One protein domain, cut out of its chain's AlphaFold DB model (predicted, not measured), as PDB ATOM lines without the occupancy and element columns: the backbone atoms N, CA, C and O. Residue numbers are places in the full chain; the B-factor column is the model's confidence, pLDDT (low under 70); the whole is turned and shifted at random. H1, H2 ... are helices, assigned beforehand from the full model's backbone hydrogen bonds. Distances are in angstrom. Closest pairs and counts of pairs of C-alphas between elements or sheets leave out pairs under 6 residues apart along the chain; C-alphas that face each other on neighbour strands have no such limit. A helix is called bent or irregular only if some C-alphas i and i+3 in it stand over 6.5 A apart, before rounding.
ATOM      1  N   MET A   4      27.222 -12.147 -11.663       59.88
ATOM      2  CA  MET A   4      28.015 -11.172 -10.901       59.88
ATOM      3  C   MET A   4      27.215 -10.385  -9.853       59.88
ATOM      4  O   MET A   4      27.818  -9.934  -8.884       59.88
ATOM      5  N   THR A   5      25.877 -10.318  -9.921       68.12
ATOM      6  CA  THR A   5      25.073  -9.727  -8.824       68.12
ATOM      7  C   THR A   5      25.002 -10.622  -7.578       68.12
ATOM      8  O   THR A   5      24.331 -10.274  -6.612       68.12
ATOM      9  N   GLN A   6      25.654 -11.791  -7.597       79.12
ATOM     10  CA  GLN A   6      25.863 -12.662  -6.435       79.12
ATOM     11  C   GLN A   6      27.315 -12.643  -5.923       79.12
ATOM     12  O   GLN A   6      27.629 -13.366  -4.980       79.12
ATOM     13  N   TRP A   7      28.215 -11.846  -6.516       88.69
ATOM     14  CA  TRP A   7      29.588 -11.731  -6.016       88.69
ATOM     15  C   TRP A   7      29.629 -10.890  -4.743       88.69
ATOM     16  O   TRP A   7      29.414  -9.677  -4.763       88.69
ATOM     17  N   ASP A   8      29.977 -11.549  -3.648       90.88
ATOM     18  CA  ASP A   8      30.257 -10.935  -2.363       90.88
ATOM     19  C   ASP A   8      31.655 -10.282  -2.320       90.88
ATOM     20  O   ASP A   8      32.427 -10.279  -3.291       90.88
ATOM     21  N   ASP A   9      32.007  -9.746  -1.152       92.38
ATOM     22  CA  ASP A   9      33.335  -9.208  -0.867       92.38
ATOM     23  C   ASP A   9      34.448 -10.250  -1.065       92.38
ATOM     24  O   ASP A   9      35.497  -9.920  -1.620       92.38
ATOM     25  N   ALA A  10      34.256 -11.510  -0.652       92.88
ATOM     26  CA  ALA A  10      35.291 -12.536  -0.775       92.88
ATOM     27  C   ALA A  10      35.555 -12.902  -2.244       92.88
ATOM     28  O   ALA A  10      36.714 -12.956  -2.664       92.88
ATOM     29  N   THR A  11      34.500 -13.080  -3.045       92.25
ATOM     30  CA  THR A  11      34.607 -13.348  -4.487       92.25
ATOM     31  C   THR A  11      35.277 -12.182  -5.212       92.25
ATOM     32  O   THR A  11      36.224 -12.386  -5.975       92.25
ATOM     33  N   THR A  12      34.872 -10.945  -4.907       93.50
ATOM     34  CA  THR A  12      35.449  -9.735  -5.516       93.50
ATOM     35  C   THR A  12      36.934  -9.573  -5.164       93.50
ATOM     36  O   THR A  12      37.762  -9.294  -6.037       93.50
ATOM     37  N   ARG A  13      37.322  -9.847  -3.911       94.44
ATOM     38  CA  ARG A  13      38.733  -9.857  -3.481       94.44
ATOM     39  C   ARG A  13      39.532 -10.992  -4.130       94.44
ATOM     40  O   ARG A  13      40.689 -10.780  -4.493       94.44
ATOM     41  N   GLN A  14      38.940 -12.172  -4.341       94.81
ATOM     42  CA  GLN A  14      39.600 -13.261  -5.070       94.81
ATOM     43  C   GLN A  14      39.816 -12.908  -6.554       94.81
ATOM     44  O   GLN A  14      40.875 -13.208  -7.105       94.81
ATOM     45  N   TRP A  15      38.864 -12.224  -7.192       93.88
ATOM     46  CA  TRP A  15      39.026 -11.705  -8.552       93.88
ATOM     47  C   TRP A  15      40.153 -10.659  -8.638       93.88
ATOM     48  O   TRP A  15      41.046 -10.804  -9.472       93.88
ATOM     49  N   LEU A  16      40.215  -9.690  -7.712       95.25
ATOM     50  CA  LEU A  16      41.335  -8.736  -7.631       95.25
ATOM     51  C   LEU A  16      42.696  -9.428  -7.432       95.25
ATOM     52  O   LEU A  16      43.679  -9.035  -8.063       95.25
ATOM     53  N   ASN A  17      42.764 -10.488  -6.615       96.12
ATOM     54  CA  ASN A  17      43.973 -11.308  -6.470       96.12
ATOM     55  C   ASN A  17      44.417 -11.921  -7.813       96.12
ATOM     56  O   ASN A  17      45.591 -11.822  -8.163       96.12
ATOM     57  N   ARG A  18      43.488 -12.479  -8.605       95.19
ATOM     58  CA  ARG A  18      43.780 -13.058  -9.936       95.19
ATOM     59  C   ARG A  18      44.300 -12.025 -10.949       95.19
ATOM     60  O   ARG A  18      45.037 -12.398 -11.855       95.19
ATOM     61  N   LEU A  19      43.980 -10.739 -10.784       94.12
ATOM     62  CA  LEU A  19      44.513  -9.635 -11.605       94.12
ATOM     63  C   LEU A  19      45.889  -9.109 -11.147       94.12
ATOM     64  O   LEU A  19      46.409  -8.144 -11.728       94.12
ATOM     65  N   GLY A  20      46.465  -9.686 -10.087       95.75
ATOM     66  CA  GLY A  20      47.656  -9.149  -9.425       95.75
ATOM     67  C   GLY A  20      47.395  -7.793  -8.761       95.75
ATOM     68  O   GLY A  20      48.267  -6.930  -8.778       95.75
ATOM     69  N   LEU A  21      46.172  -7.574  -8.259       96.62
ATOM     70  CA  LEU A  21      45.685  -6.310  -7.687       96.62
ATOM     71  C   LEU A  21      45.009  -6.494  -6.315       96.62
ATOM     72  O   LEU A  21      44.298  -5.607  -5.843       96.62
ATOM     73  N   GLY A  22      45.257  -7.625  -5.645       94.56
ATOM     74  CA  GLY A  22      44.673  -7.981  -4.345       94.56
ATOM     75  C   GLY A  22      44.857  -6.942  -3.236       94.56
ATOM     76  O   GLY A  22      44.016  -6.835  -2.345       94.56
ATOM     77  N   GLN A  23      45.904  -6.117  -3.342       95.81
ATOM     78  CA  GLN A  23      46.176  -4.961  -2.480       95.81
ATOM     79  C   GLN A  23      45.018  -3.953  -2.380       95.81
ATOM     80  O   GLN A  23      44.915  -3.273  -1.366       95.81
ATOM     81  N   TYR A  24      44.142  -3.870  -3.391       97.19
ATOM     82  CA  TYR A  24      42.957  -2.999  -3.384       97.19
ATOM     83  C   TYR A  24      41.715  -3.662  -2.769       97.19
ATOM     84  O   TYR A  24      40.654  -3.050  -2.666       97.19
ATOM     85  N   GLY A  25      41.820  -4.928  -2.356       94.88
ATOM     86  CA  GLY A  25      40.687  -5.703  -1.864       94.88
ATOM     87  C   GLY A  25      40.101  -5.208  -0.540       94.88
ATOM     88  O   GLY A  25      38.950  -5.517  -0.246       94.88
ATOM     89  N   GLN A  26      40.857  -4.450   0.262       94.75
ATOM     90  CA  GLN A  26      40.306  -3.801   1.454       94.75
ATOM     91  C   GLN A  26      39.479  -2.573   1.068       94.75
ATOM     92  O   GLN A  26      38.360  -2.429   1.537       94.75
ATOM     93  N   GLN A  27      39.988  -1.743   0.157       95.44
ATOM     94  CA  GLN A  27      39.335  -0.533  -0.336       95.44
ATOM     95  C   GLN A  27      38.004  -0.855  -1.020       95.44
ATOM     96  O   GLN A  27      36.985  -0.261  -0.684       95.44
ATOM     97  N   PHE A  28      37.988  -1.852  -1.912       95.75
ATOM     98  CA  PHE A  28      36.752  -2.312  -2.552       95.75
ATOM     99  C   PHE A  28      35.707  -2.742  -1.511       95.75
ATOM    100  O   PHE A  28      34.556  -2.333  -1.604       95.75
ATOM    101  N   SER A  29      36.112  -3.485  -0.476       94.69
ATOM    102  CA  SER A  29      35.205  -3.926   0.591       94.69
ATOM    103  C   SER A  29      34.719  -2.763   1.474       94.69
ATOM    104  O   SER A  29      33.522  -2.625   1.712       94.69
ATOM    105  N   SER A  30      35.612  -1.854   1.883       95.06
ATOM    106  CA  SER A  30      35.268  -0.662   2.677       95.06
ATOM    107  C   SER A  30      34.323   0.305   1.957       95.06
ATOM    108  O   SER A  30      33.550   0.989   2.622       95.06
ATOM    109  N   HIS A  31      34.351   0.340   0.623       94.50
ATOM    110  CA  HIS A  31      33.431   1.124  -0.208       94.50
ATOM    111  C   HIS A  31      32.252   0.292  -0.769       94.50
ATOM    112  O   HIS A  31      31.535   0.771  -1.644       94.50
ATOM    113  N   ASN A  32      32.028  -0.940  -0.280       92.94
ATOM    114  CA  ASN A  32      30.946  -1.847  -0.708       92.94
ATOM    115  C   ASN A  32      30.911  -2.099  -2.239       92.94
ATOM    116  O   ASN A  32      29.857  -2.277  -2.848       92.94
ATOM    117  N   VAL A  33      32.079  -2.125  -2.881       92.56
ATOM    118  CA  VAL A  33      32.243  -2.360  -4.319       92.56
ATOM    119  C   VAL A  33      32.195  -3.866  -4.596       92.56
ATOM    120  O   VAL A  33      33.224  -4.544  -4.631       92.56
ATOM    121  N   ARG A  34      30.975  -4.383  -4.759       90.56
ATOM    122  CA  ARG A  34      30.648  -5.782  -5.091       90.56
ATOM    123  C   ARG A  34      30.383  -5.964  -6.593       90.56
ATOM    124  O   ARG A  34      30.485  -5.012  -7.364       90.56
ATOM    125  N   GLY A  35      30.097  -7.190  -7.044       87.44
ATOM    126  CA  GLY A  35      29.992  -7.509  -8.481       87.44
ATOM    127  C   GLY A  35      28.799  -6.905  -9.230       87.44
ATOM    128  O   GLY A  35      28.816  -6.874 -10.458       87.44
ATOM    129  N   ASP A  36      27.806  -6.389  -8.512       85.25
ATOM    130  CA  ASP A  36      26.738  -5.517  -9.010       85.25
ATOM    131  C   ASP A  36      27.217  -4.074  -9.264       85.25
ATOM    132  O   ASP A  36      26.753  -3.435 -10.206       85.25
ATOM    133  N   VAL A  37      28.185  -3.587  -8.477       90.44
ATOM    134  CA  VAL A  37      28.822  -2.265  -8.628       90.44
ATOM    135  C   VAL A  37      29.993  -2.295  -9.620       90.44
ATOM    136  O   VAL A  37      30.214  -1.312 -10.323       90.44
ATOM    137  N   LEU A  38      30.708  -3.422  -9.760       90.25
ATOM    138  CA  LEU A  38      31.829  -3.583 -10.705       90.25
ATOM    139  C   LEU A  38      31.582  -3.058 -12.143       90.25
ATOM    140  O   LEU A  38      32.498  -2.425 -12.665       90.25
ATOM    141  N   PRO A  39      30.431  -3.274 -12.821       87.88
ATOM    142  CA  PRO A  39      30.213  -2.753 -14.178       87.88
ATOM    143  C   PRO A  39      29.954  -1.239 -14.233       87.88
ATOM    144  O   PRO A  39      29.970  -0.674 -15.323       87.88
ATOM    145  N   LEU A  40      29.701  -0.594 -13.090       86.38
ATOM    146  CA  LEU A  40      29.414   0.840 -12.973       86.38
ATOM    147  C   LEU A  40      30.662   1.672 -12.630       86.38
ATOM    148  O   LEU A  40      30.579   2.893 -12.544       86.38
ATOM    149  N   LEU A  41      31.810   1.024 -12.411       91.44
ATOM    150  CA  LEU A  41      33.071   1.695 -12.102       91.44
ATOM    151  C   LEU A  41      33.675   2.356 -13.344       91.44
ATOM    152  O   LEU A  41      33.765   1.739 -14.405       91.44
ATOM    153  N   ASP A  42      34.196   3.566 -13.169       91.81
ATOM    154  CA  ASP A  42      34.948   4.307 -14.179       91.81
ATOM    155  C   ASP A  42      36.352   4.703 -13.669       91.81
ATOM    156  O   ASP A  42      36.881   4.141 -12.706       91.81
ATOM    157  N   HIS A  43      37.014   5.648 -14.342       93.69
ATOM    158  CA  HIS A  43      38.335   6.128 -13.931       93.69
ATOM    159  C   HIS A  43      38.326   7.055 -12.704       93.69
ATOM    160  O   HIS A  43      39.384   7.201 -12.082       93.69
ATOM    161  N   GLU A  44      37.193   7.678 -12.379       92.62
ATOM    162  CA  GLU A  44      37.038   8.662 -11.305       92.62
ATOM    163  C   GLU A  44      36.663   7.958 -10.000       92.62
ATOM    164  O   GLU A  44      37.443   8.016  -9.049       92.62
ATOM    165  N   ALA A  45      35.611   7.133 -10.002       92.75
ATOM    166  CA  ALA A  45      35.213   6.299  -8.865       92.75
ATOM    167  C   ALA A  45      36.348   5.362  -8.404       92.75
ATOM    168  O   ALA A  45      36.610   5.213  -7.209       92.75
ATOM    169  N   LEU A  46      37.109   4.778  -9.342       96.38
ATOM    170  CA  LEU A  46      38.309   4.004  -8.996       96.38
ATOM    171  C   LEU A  46      39.407   4.865  -8.347       96.38
ATOM    172  O   LEU A  46      40.192   4.349  -7.554       96.38
ATOM    173  N   SER A  47      39.495   6.155  -8.674       96.06
ATOM    174  CA  SER A  47      40.425   7.080  -8.022       96.06
ATOM    175  C   SER A  47      39.970   7.430  -6.602       96.06
ATOM    176  O   SER A  47      40.809   7.441  -5.702       96.06
ATOM    177  N   GLU A  48      38.670   7.659  -6.397       95.00
ATOM    178  CA  GLU A  48      38.069   7.979  -5.093       95.00
ATOM    179  C   GLU A  48      38.246   6.848  -4.074       95.00
ATOM    180  O   GLU A  48      38.696   7.099  -2.957       95.00
ATOM    181  N   ILE A  49      38.017   5.586  -4.469       95.25
ATOM    182  CA  ILE A  49      38.283   4.417  -3.605       95.25
ATOM    183  C   ILE A  49      39.790   4.112  -3.435       95.25
ATOM    184  O   ILE A  49      40.168   3.083  -2.880       95.25
ATOM    185  N   GLY A  50      40.686   4.974  -3.927       93.75
ATOM    186  CA  GLY A  50      42.128   4.894  -3.683       93.75
ATOM    187  C   GLY A  50      42.960   4.135  -4.725       93.75
ATOM    188  O   GLY A  50      44.164   3.959  -4.521       93.75
ATOM    189  N   VAL A  51      42.406   3.723  -5.873       96.50
ATOM    190  CA  VAL A  51      43.203   3.170  -6.990       96.50
ATOM    191  C   VAL A  51      43.864   4.311  -7.773       96.50
ATOM    192  O   VAL A  51      43.514   4.618  -8.910       96.50
ATOM    193  N   GLN A  52      44.853   4.963  -7.162       94.69
ATOM    194  CA  GLN A  52      45.561   6.122  -7.733       94.69
ATOM    195  C   GLN A  52      46.408   5.767  -8.972       94.69
ATOM    196  O   GLN A  52      46.620   6.600  -9.852       94.69
ATOM    197  N   SER A  53      46.877   4.517  -9.077       97.38
ATOM    198  CA  SER A  53      47.655   4.040 -10.228       97.38
ATOM    199  C   SER A  53      46.777   3.913 -11.476       97.38
ATOM    200  O   SER A  53      45.952   3.002 -11.583       97.38
ATOM    201  N   ILE A  54      47.008   4.787 -12.461       94.88
ATOM    202  CA  ILE A  54      46.315   4.791 -13.761       94.88
ATOM    203  C   ILE A  54      46.404   3.413 -14.440       94.88
ATOM    204  O   ILE A  54      45.403   2.904 -14.941       94.88
ATOM    205  N   GLY A  55      47.572   2.762 -14.395       95.00
ATOM    206  CA  GLY A  55      47.765   1.419 -14.955       95.00
ATOM    207  C   GLY A  55      46.945   0.335 -14.245       95.00
ATOM    208  O   GLY A  55      46.500  -0.618 -14.887       95.00
ATOM    209  N   HIS A  56      46.688   0.487 -12.941       97.38
ATOM    210  CA  HIS A  56      45.812  -0.418 -12.194       97.38
ATOM    211  C   HIS A  56      44.337  -0.146 -12.511       97.38
ATOM    212  O   HIS A  56      43.608  -1.101 -12.767       97.38
ATOM    213  N   ARG A  57      43.919   1.127 -12.626       97.12
ATOM    214  CA  ARG A  57      42.567   1.487 -13.099       97.12
ATOM    215  C   ARG A  57      42.275   0.902 -14.482       97.12
ATOM    216  O   ARG A  57      41.261   0.240 -14.661       97.12
ATOM    217  N   ILE A  58      43.197   1.060 -15.436       94.50
ATOM    218  CA  ILE A  58      43.074   0.484 -16.785       94.50
ATOM    219  C   ILE A  58      42.981  -1.049 -16.734       94.50
ATOM    220  O   ILE A  58      42.149  -1.626 -17.432       94.50
ATOM    221  N   ARG A  59      43.788  -1.729 -15.903       95.75
ATOM    222  CA  ARG A  59      43.723  -3.196 -15.768       95.75
ATOM    223  C   ARG A  59      42.381  -3.660 -15.189       95.75
ATOM    224  O   ARG A  59      41.830  -4.628 -15.700       95.75
ATOM    225  N   ILE A  60      41.854  -2.963 -14.180       94.56
ATOM    226  CA  ILE A  60      40.543  -3.241 -13.569       94.56
ATOM    227  C   ILE A  60      39.428  -3.069 -14.604       94.56
ATOM    228  O   ILE A  60      38.711  -4.026 -14.877       94.56
ATOM    229  N   LEU A  61      39.338  -1.904 -15.253       93.44
ATOM    230  CA  LEU A  61      38.291  -1.599 -16.238       93.44
ATOM    231  C   LEU A  61      38.359  -2.504 -17.477       93.44
ATOM    232  O   LEU A  61      37.326  -2.915 -18.004       93.44
ATOM    233  N   LYS A  62      39.563  -2.891 -17.916       90.19
ATOM    234  CA  LYS A  62      39.731  -3.866 -19.001       90.19
ATOM    235  C   LYS A  62      39.316  -5.278 -18.579       90.19
ATOM    236  O   LYS A  62      38.645  -5.954 -19.350       90.19
ATOM    237  N   ALA A  63      39.681  -5.718 -17.374       91.06
ATOM    238  CA  ALA A  63      39.278  -7.025 -16.853       91.06
ATOM    239  C   ALA A  63      37.759  -7.124 -16.653       91.06
ATOM    240  O   ALA A  63      37.173  -8.148 -16.990       91.06
ATOM    241  N   ILE A  64      37.133  -6.041 -16.180       89.50
ATOM    242  CA  ILE A  64      35.682  -5.816 -16.178       89.50
ATOM    243  C   ILE A  64      35.159  -6.012 -17.610       89.50
ATOM    244  O   ILE A  64      34.512  -7.020 -17.881       89.50
ATOM    245  N   GLY A  65      35.504  -5.130 -18.555       83.44
ATOM    246  CA  GLY A  65      34.968  -5.150 -19.924       83.44
ATOM    247  C   GLY A  65      35.135  -6.482 -20.673       83.44
ATOM    248  O   GLY A  65      34.219  -6.913 -21.373       83.44
ATOM    249  N   SER A  66      36.266  -7.173 -20.498       80.50
ATOM    250  CA  SER A  66      36.480  -8.511 -21.068       80.50
ATOM    251  C   SER A  66      35.543  -9.565 -20.468       80.50
ATOM    252  O   SER A  66      34.945 -10.327 -21.224       80.50
ATOM    253  N   ASN A  67      35.370  -9.584 -19.142       70.50
ATOM    254  CA  ASN A  67      34.533 -10.570 -18.448       70.50
ATOM    255  C   ASN A  67      33.034 -10.386 -18.764       70.50
ATOM    256  O   ASN A  67      32.292 -11.365 -18.837       70.50
ATOM    257  N   TRP A  68      32.583  -9.147 -19.013       62.88
ATOM    258  CA  TRP A  68      31.203  -8.889 -19.448       62.88
ATOM    259  C   TRP A  68      30.946  -9.292 -20.898       62.88
ATOM    260  O   TRP A  68      29.879  -9.825 -21.164       62.88
ATOM    261  N   LYS A  69      31.882  -9.095 -21.838       60.59
ATOM    262  CA  LYS A  69      31.627  -9.397 -23.264       60.59
ATOM    263  C   LYS A  69      31.287 -10.875 -23.513       60.59
ATOM    264  O   LYS A  69      30.426 -11.196 -24.333       60.59
ATOM    265  N   GLU A  70      31.952 -11.768 -22.788       58.88
ATOM    266  CA  GLU A  70      31.722 -13.214 -22.858       58.88
ATOM    267  C   GLU A  70      30.450 -13.647 -22.095       58.88
ATOM    268  O   GLU A  70      29.738 -14.556 -22.526       58.88
ATOM    269  N   MET A  71      30.101 -12.950 -21.008       56.75
ATOM    270  CA  MET A  71      28.914 -13.254 -20.199       56.75
ATOM    271  C   MET A  71      27.613 -12.635 -20.729       56.75
ATOM    272  O   MET A  71      26.574 -13.280 -20.624       56.75
ATOM    273  N   ASP A  72      27.655 -11.450 -21.340       64.44
ATOM    274  CA  ASP A  72      26.519 -10.827 -22.032       64.44
ATOM    275  C   ASP A  72      26.029 -11.732 -23.165       64.44
ATOM    276  O   ASP A  72      24.853 -12.080 -23.221       64.44
ATOM    277  N   SER A  73      26.963 -12.259 -23.965       67.69
ATOM    278  CA  SER A  73      26.665 -13.239 -25.015       67.69
ATOM    279  C   SER A  73      25.973 -14.491 -24.446       67.69
ATOM    280  O   SER A  73      25.025 -15.004 -25.036       67.69
ATOM    281  N   ARG A  74      26.400 -14.978 -23.272       68.06
ATOM    282  CA  ARG A  74      25.829 -16.171 -22.621       68.06
ATOM    283  C   ARG A  74      24.455 -15.919 -21.983       68.06
ATOM    284  O   ARG A  74      23.570 -16.761 -22.117       68.06
ATOM    285  N   ASP A  75      24.262 -14.787 -21.308       70.31
ATOM    286  CA  ASP A  75      22.984 -14.376 -20.703       70.31
ATOM    287  C   ASP A  75      21.943 -14.059 -21.800       70.31
ATOM    288  O   ASP A  75      20.792 -14.492 -21.715       70.31
ATOM    289  N   MET A  76      22.375 -13.422 -22.896       66.12
ATOM    290  CA  MET A  76      21.575 -13.176 -24.098       66.12
ATOM    291  C   MET A  76      21.152 -14.479 -24.789       66.12
ATOM    292  O   MET A  76      19.961 -14.662 -25.031       66.12
ATOM    293  N   LEU A  77      22.072 -15.420 -25.038       72.06
ATOM    294  CA  LEU A  77      21.736 -16.737 -25.604       72.06
ATOM    295  C   LEU A  77      20.766 -17.524 -24.708       72.06
ATOM    296  O   LEU A  77      19.828 -18.147 -25.206       72.06
ATOM    297  N   GLN A  78      20.932 -17.458 -23.382       77.62
ATOM    298  CA  GLN A  78      20.007 -18.099 -22.445       77.62
ATOM    299  C   GLN A  78      18.612 -17.444 -22.463       77.62
ATOM    300  O   GLN A  78      17.606 -18.153 -22.409       77.62
ATOM    301  N   LYS A  79      18.525 -16.112 -22.593       73.38
ATOM    302  CA  LYS A  79      17.254 -15.389 -22.790       73.38
ATOM    303  C   LYS A  79      16.588 -15.736 -24.120       73.38
ATOM    304  O   LYS A  79      15.384 -15.976 -24.120       73.38
ATOM    305  N   ILE A  80      17.351 -15.806 -25.213       77.81
ATOM    306  CA  ILE A  80      16.860 -16.219 -26.537       77.81
ATOM    307  C   ILE A  80      16.245 -17.618 -26.434       77.81
ATOM    308  O   ILE A  80      15.058 -17.763 -26.699       77.81
ATOM    309  N   SER A  81      16.975 -18.596 -25.890       85.00
ATOM    310  CA  SER A  81      16.469 -19.964 -25.692       85.00
ATOM    311  C   SER A  81      15.210 -20.027 -24.807       85.00
ATOM    312  O   SER A  81      14.258 -20.753 -25.108       85.00
ATOM    313  N   MET A  82      15.136 -19.212 -23.746       79.00
ATOM    314  CA  MET A  82      13.922 -19.087 -22.927       79.00
ATOM    315  C   MET A  82      12.739 -18.458 -23.682       79.00
ATOM    316  O   MET A  82      11.594 -18.827 -23.414       79.00
ATOM    317  N   MET A  83      12.985 -17.512 -24.591       77.38
ATOM    318  CA  MET A  83      11.952 -16.877 -25.415       77.38
ATOM    319  C   MET A  83      11.487 -17.790 -26.553       77.38
ATOM    320  O   MET A  83      10.286 -17.890 -26.781       77.38
ATOM    321  N   GLU A  84      12.393 -18.522 -27.202       85.44
ATOM    322  CA  GLU A  84      12.078 -19.549 -28.203       85.44
ATOM    323  C   GLU A  84      11.176 -20.638 -27.604       85.44
ATOM    324  O   GLU A  84      10.118 -20.945 -28.155       85.44
ATOM    325  N   GLY A  85      11.518 -21.144 -26.412       90.69
ATOM    326  CA  GLY A  85      10.696 -22.118 -25.686       90.69
ATOM    327  C   GLY A  85       9.355 -21.573 -25.167       90.69
ATOM    328  O   GLY A  85       8.447 -22.355 -24.870       90.69
ATOM    329  N   GLN A  86       9.189 -20.249 -25.057       91.88
ATOM    330  CA  GLN A  86       7.883 -19.618 -24.818       91.88
ATOM    331  C   GLN A  86       7.090 -19.461 -26.119       91.88
ATOM    332  O   GLN A  86       5.900 -19.770 -26.135       91.88
ATOM    333  N   LEU A  87       7.745 -19.049 -27.207       90.88
ATOM    334  CA  LEU A  87       7.137 -18.893 -28.527       90.88
ATOM    335  C   LEU A  87       6.596 -20.231 -29.047       90.88
ATOM    336  O   LEU A  87       5.433 -20.292 -29.432       90.88
ATOM    337  N   GLN A  88       7.370 -21.317 -28.944       92.69
ATOM    338  CA  GLN A  88       6.915 -22.676 -29.276       92.69
ATOM    339  C   GLN A  88       5.624 -23.056 -28.533       92.69
ATOM    340  O   GLN A  88       4.680 -23.537 -29.153       92.69
ATOM    341  N   LYS A  89       5.527 -22.756 -27.229       92.75
ATOM    342  CA  LYS A  89       4.323 -23.018 -26.414       92.75
ATOM    343  C   LYS A  89       3.131 -22.124 -26.764       92.75
ATOM    344  O   LYS A  89       2.004 -22.455 -26.397       92.75
ATOM    345  N   VAL A  90       3.347 -20.986 -27.424       95.00
ATOM    346  CA  VAL A  90       2.269 -20.155 -27.985       95.00
ATOM    347  C   VAL A  90       1.828 -20.717 -29.338       95.00
ATOM    348  O   VAL A  90       0.625 -20.854 -29.557       95.00
ATOM    349  N   THR A  91       2.769 -21.120 -30.196       94.00
ATOM    350  CA  THR A  91       2.492 -21.785 -31.481       94.00
ATOM    351  C   THR A  91       1.693 -23.072 -31.282       94.00
ATOM    352  O   THR A  91       0.600 -23.182 -31.825       94.00
ATOM    353  N   GLU A  92       2.152 -23.983 -30.419       95.00
ATOM    354  CA  GLU A  92       1.481 -25.253 -30.098       95.00
ATOM    355  C   GLU A  92       0.042 -25.033 -29.589       95.00
ATOM    356  O   GLU A  92      -0.896 -25.706 -30.016       95.00
ATOM    357  N   LYS A  93      -0.172 -24.029 -28.725       94.06
ATOM    358  CA  LYS A  93      -1.519 -23.645 -28.268       94.06
ATOM    359  C   LYS A  93      -2.389 -23.093 -29.396       94.06
ATOM    360  O   LYS A  93      -3.592 -23.338 -29.391       94.06
ATOM    361  N   CYS A  94      -1.809 -22.355 -30.340       92.06
ATOM    362  CA  CYS A  94      -2.521 -21.794 -31.486       92.06
ATOM    363  C   CYS A  94      -2.902 -22.882 -32.505       92.06
ATOM    364  O   CYS A  94      -4.032 -22.906 -32.989       92.06
ATOM    365  N   GLU A  95      -2.004 -23.832 -32.775       93.69
ATOM    366  CA  GLU A  95      -2.263 -25.003 -33.620       93.69
ATOM    367  C   GLU A  95      -3.306 -25.934 -32.996       93.69
ATOM    368  O   GLU A  95      -4.233 -26.380 -33.681       93.69
ATOM    369  N   LYS A  96      -3.223 -26.167 -31.680       92.94
ATOM    370  CA  LYS A  96      -4.252 -26.913 -30.956       92.94
ATOM    371  C   LYS A  96      -5.602 -26.201 -31.011       92.94
ATOM    372  O   LYS A  96      -6.575 -26.823 -31.416       92.94
ATOM    373  N   LEU A  97      -5.667 -24.903 -30.703       94.44
ATOM    374  CA  LEU A  97      -6.911 -24.129 -30.783       94.44
ATOM    375  C   LEU A  97      -7.508 -24.158 -32.200       94.44
ATOM    376  O   LEU A  97      -8.707 -24.374 -32.360       94.44
ATOM    377  N   ARG A  98      -6.676 -24.010 -33.239       90.56
ATOM    378  CA  ARG A  98      -7.086 -24.154 -34.644       90.56
ATOM    379  C   ARG A  98      -7.695 -25.533 -34.916       90.56
ATOM    380  O   ARG A  98      -8.708 -25.613 -35.606       90.56
ATOM    381  N   THR A  99      -7.098 -26.590 -34.373       91.00
ATOM    382  CA  THR A  99      -7.578 -27.975 -34.508       91.00
ATOM    383  C   THR A  99      -8.899 -28.184 -33.765       91.00
ATOM    384  O   THR A  99      -9.850 -28.689 -34.357       91.00
ATOM    385  N   ASP A 100      -9.000 -27.711 -32.523       92.69
ATOM    386  CA  ASP A 100     -10.203 -27.795 -31.686       92.69
ATOM    387  C   ASP A 100     -11.388 -27.001 -32.290       92.69
ATOM    388  O   ASP A 100     -12.547 -27.354 -32.076       92.69
ATOM    389  N   MET A 101     -11.126 -25.968 -33.108       87.44
ATOM    390  CA  MET A 101     -12.161 -25.217 -33.842       87.44
ATOM    391  C   MET A 101     -12.576 -25.831 -35.195       87.44
ATOM    392  O   MET A 101     -13.645 -25.490 -35.707       87.44
ATOM    393  N   MET A 102     -11.799 -26.751 -35.786       84.81
ATOM    394  CA  MET A 102     -12.137 -27.370 -37.084       84.81
ATOM    395  C   MET A 102     -13.516 -28.066 -37.129       84.81
ATOM    396  O   MET A 102     -14.189 -27.935 -38.155       84.81
ATOM    397  N   PRO A 103     -13.990 -28.770 -36.079       87.25
ATOM    398  CA  PRO A 103     -15.342 -29.333 -36.055       87.25
ATOM    399  C   PRO A 103     -16.437 -28.262 -36.122       87.25
ATOM    400  O   PRO A 103     -17.424 -28.445 -36.827       87.25
ATOM    401  N   VAL A 104     -16.242 -27.116 -35.461       84.81
ATOM    402  CA  VAL A 104     -17.203 -26.000 -35.478       84.81
ATOM    403  C   VAL A 104     -17.272 -25.381 -36.875       84.81
ATOM    404  O   VAL A 104     -18.364 -25.191 -37.409       84.81
ATOM    405  N   PHE A 105     -16.122 -25.148 -37.519       81.88
ATOM    406  CA  PHE A 105     -16.084 -24.674 -38.908       81.88
ATOM    407  C   PHE A 105     -16.721 -25.669 -39.891       81.88
ATOM    408  O   PHE A 105     -17.385 -25.244 -40.836       81.88
ATOM    409  N   ARG A 106     -16.576 -26.983 -39.661       78.25
ATOM    410  CA  ARG A 106     -17.281 -28.015 -40.436       78.25
ATOM    411  C   ARG A 106     -18.797 -27.909 -40.256       78.25
ATOM    412  O   ARG A 106     -19.497 -27.819 -41.255       78.25
ATOM    413  N   MET A 107     -19.291 -27.859 -39.015       75.38
ATOM    414  CA  MET A 107     -20.729 -27.766 -38.730       75.38
ATOM    415  C   MET A 107     -21.368 -26.512 -39.336       75.38
ATOM    416  O   MET A 107     -22.468 -26.598 -39.873       75.38
ATOM    417  N   VAL A 108     -20.686 -25.363 -39.297       76.88
ATOM    418  CA  VAL A 108     -21.169 -24.135 -39.956       76.88
ATOM    419  C   VAL A 108     -21.229 -24.321 -41.475       76.88
ATOM    420  O   VAL A 108     -22.246 -24.001 -42.082       76.88
ATOM    421  N   LYS A 109     -20.190 -24.906 -42.087       70.44
ATOM    422  CA  LYS A 109     -20.141 -25.152 -43.537       70.44
ATOM    423  C   LYS A 109     -21.164 -26.189 -44.022       70.44
ATOM    424  O   LYS A 109     -21.688 -26.059 -45.120       70.44
ATOM    425  N   GLU A 110     -21.467 -27.203 -43.216       61.53
ATOM    426  CA  GLU A 110     -22.499 -28.211 -43.515       61.53
ATOM    427  C   GLU A 110     -23.933 -27.668 -43.335       61.53
ATOM    428  O   GLU A 110     -24.886 -28.327 -43.745       61.53
ATOM    429  N   ASN A 111     -24.094 -26.456 -42.784       61.09
ATOM    430  CA  ASN A 111     -25.368 -25.732 -42.685       61.09
ATOM    431  C   ASN A 111     -25.480 -24.534 -43.655       61.09
ATOM    432  O   ASN A 111     -26.475 -23.810 -43.603       61.09
TER     433      ASN A 111
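Overview. This is residues 4 to 111 of the 317 residues of the protein "Protein STE50" of Wickerhamiella sorbophila (UniProt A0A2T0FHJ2). A small compact head with one very long helical arm: H1, H2, H3 and the loops between them make the head together with the first turns of H4, and the rest of H4, from residue 72 on, sticks out as a lone helix. The printed part has 108 residues with four named helices, H1, H2, H3 and H4 in that order, and no named strand; its class is all helix. The whole is extended, with a radius of gyration of the C-alphas of 25.8 A, and spans 85 by 22 by 21 A; the arm makes the length.

Along the chain. H1, residues 9 to 18, begins at C-alpha 9 at (33.335, -9.208, -0.867) and is 14.4 A long. H2, residues 22 to 30, is 13.8 A long and irregular: C-alphas 23 and 26 are 7.2 A apart. Residues 31 to 44 hold no named element. H3 is residues 45 to 48, 5.0 A long. H4, residues 54 to 109, runs 78.7 A from C-alpha 54 at (46.315, 4.791, -13.761) to C-alpha 109 at (-20.141, -25.152, -43.537). It is only just irregular, C-alphas 100 and 103 being 6.9 A apart, and has a kink of 35 degrees near residue 103.

Arrangement. H1 and H2 form a helical hairpin: they touch, the closest C-alphas being those of Leu 16 and Gly 22 at 4.7 A, at a shallow tilt of 22 degrees, opposite ways. H3 and H4 are close but not clearly touching; their closest C-alphas, of Leu 46 and Arg 57, are 6.4 A apart. H1 and H4 are only just apart, at 8.1 A. H3 is apart from H1 and H2, and H2 from H4. Every O i to N i+4 pair is within hydrogen-bond range in H1, 3 of 5 in H2 and 46 of 52 in H4; H3 is too short for such a pair.

Size, cuts and confidence. The C-alphas of Ser 53 and Asn 111, the two farthest apart, are 85.3 A apart. Residues 72 to 111, of which 72 to 109 belong to H4, stand free; the body without them has 68 residues and spans 28 by 22 by 20 A. The printed part has no cut. The link from H2 to H3 is long, with 14 residues. The mean pLDDT of the printed part is 87.1; residues 4 to 5, 68 to 74, 76 and 110 to 111 are under 70.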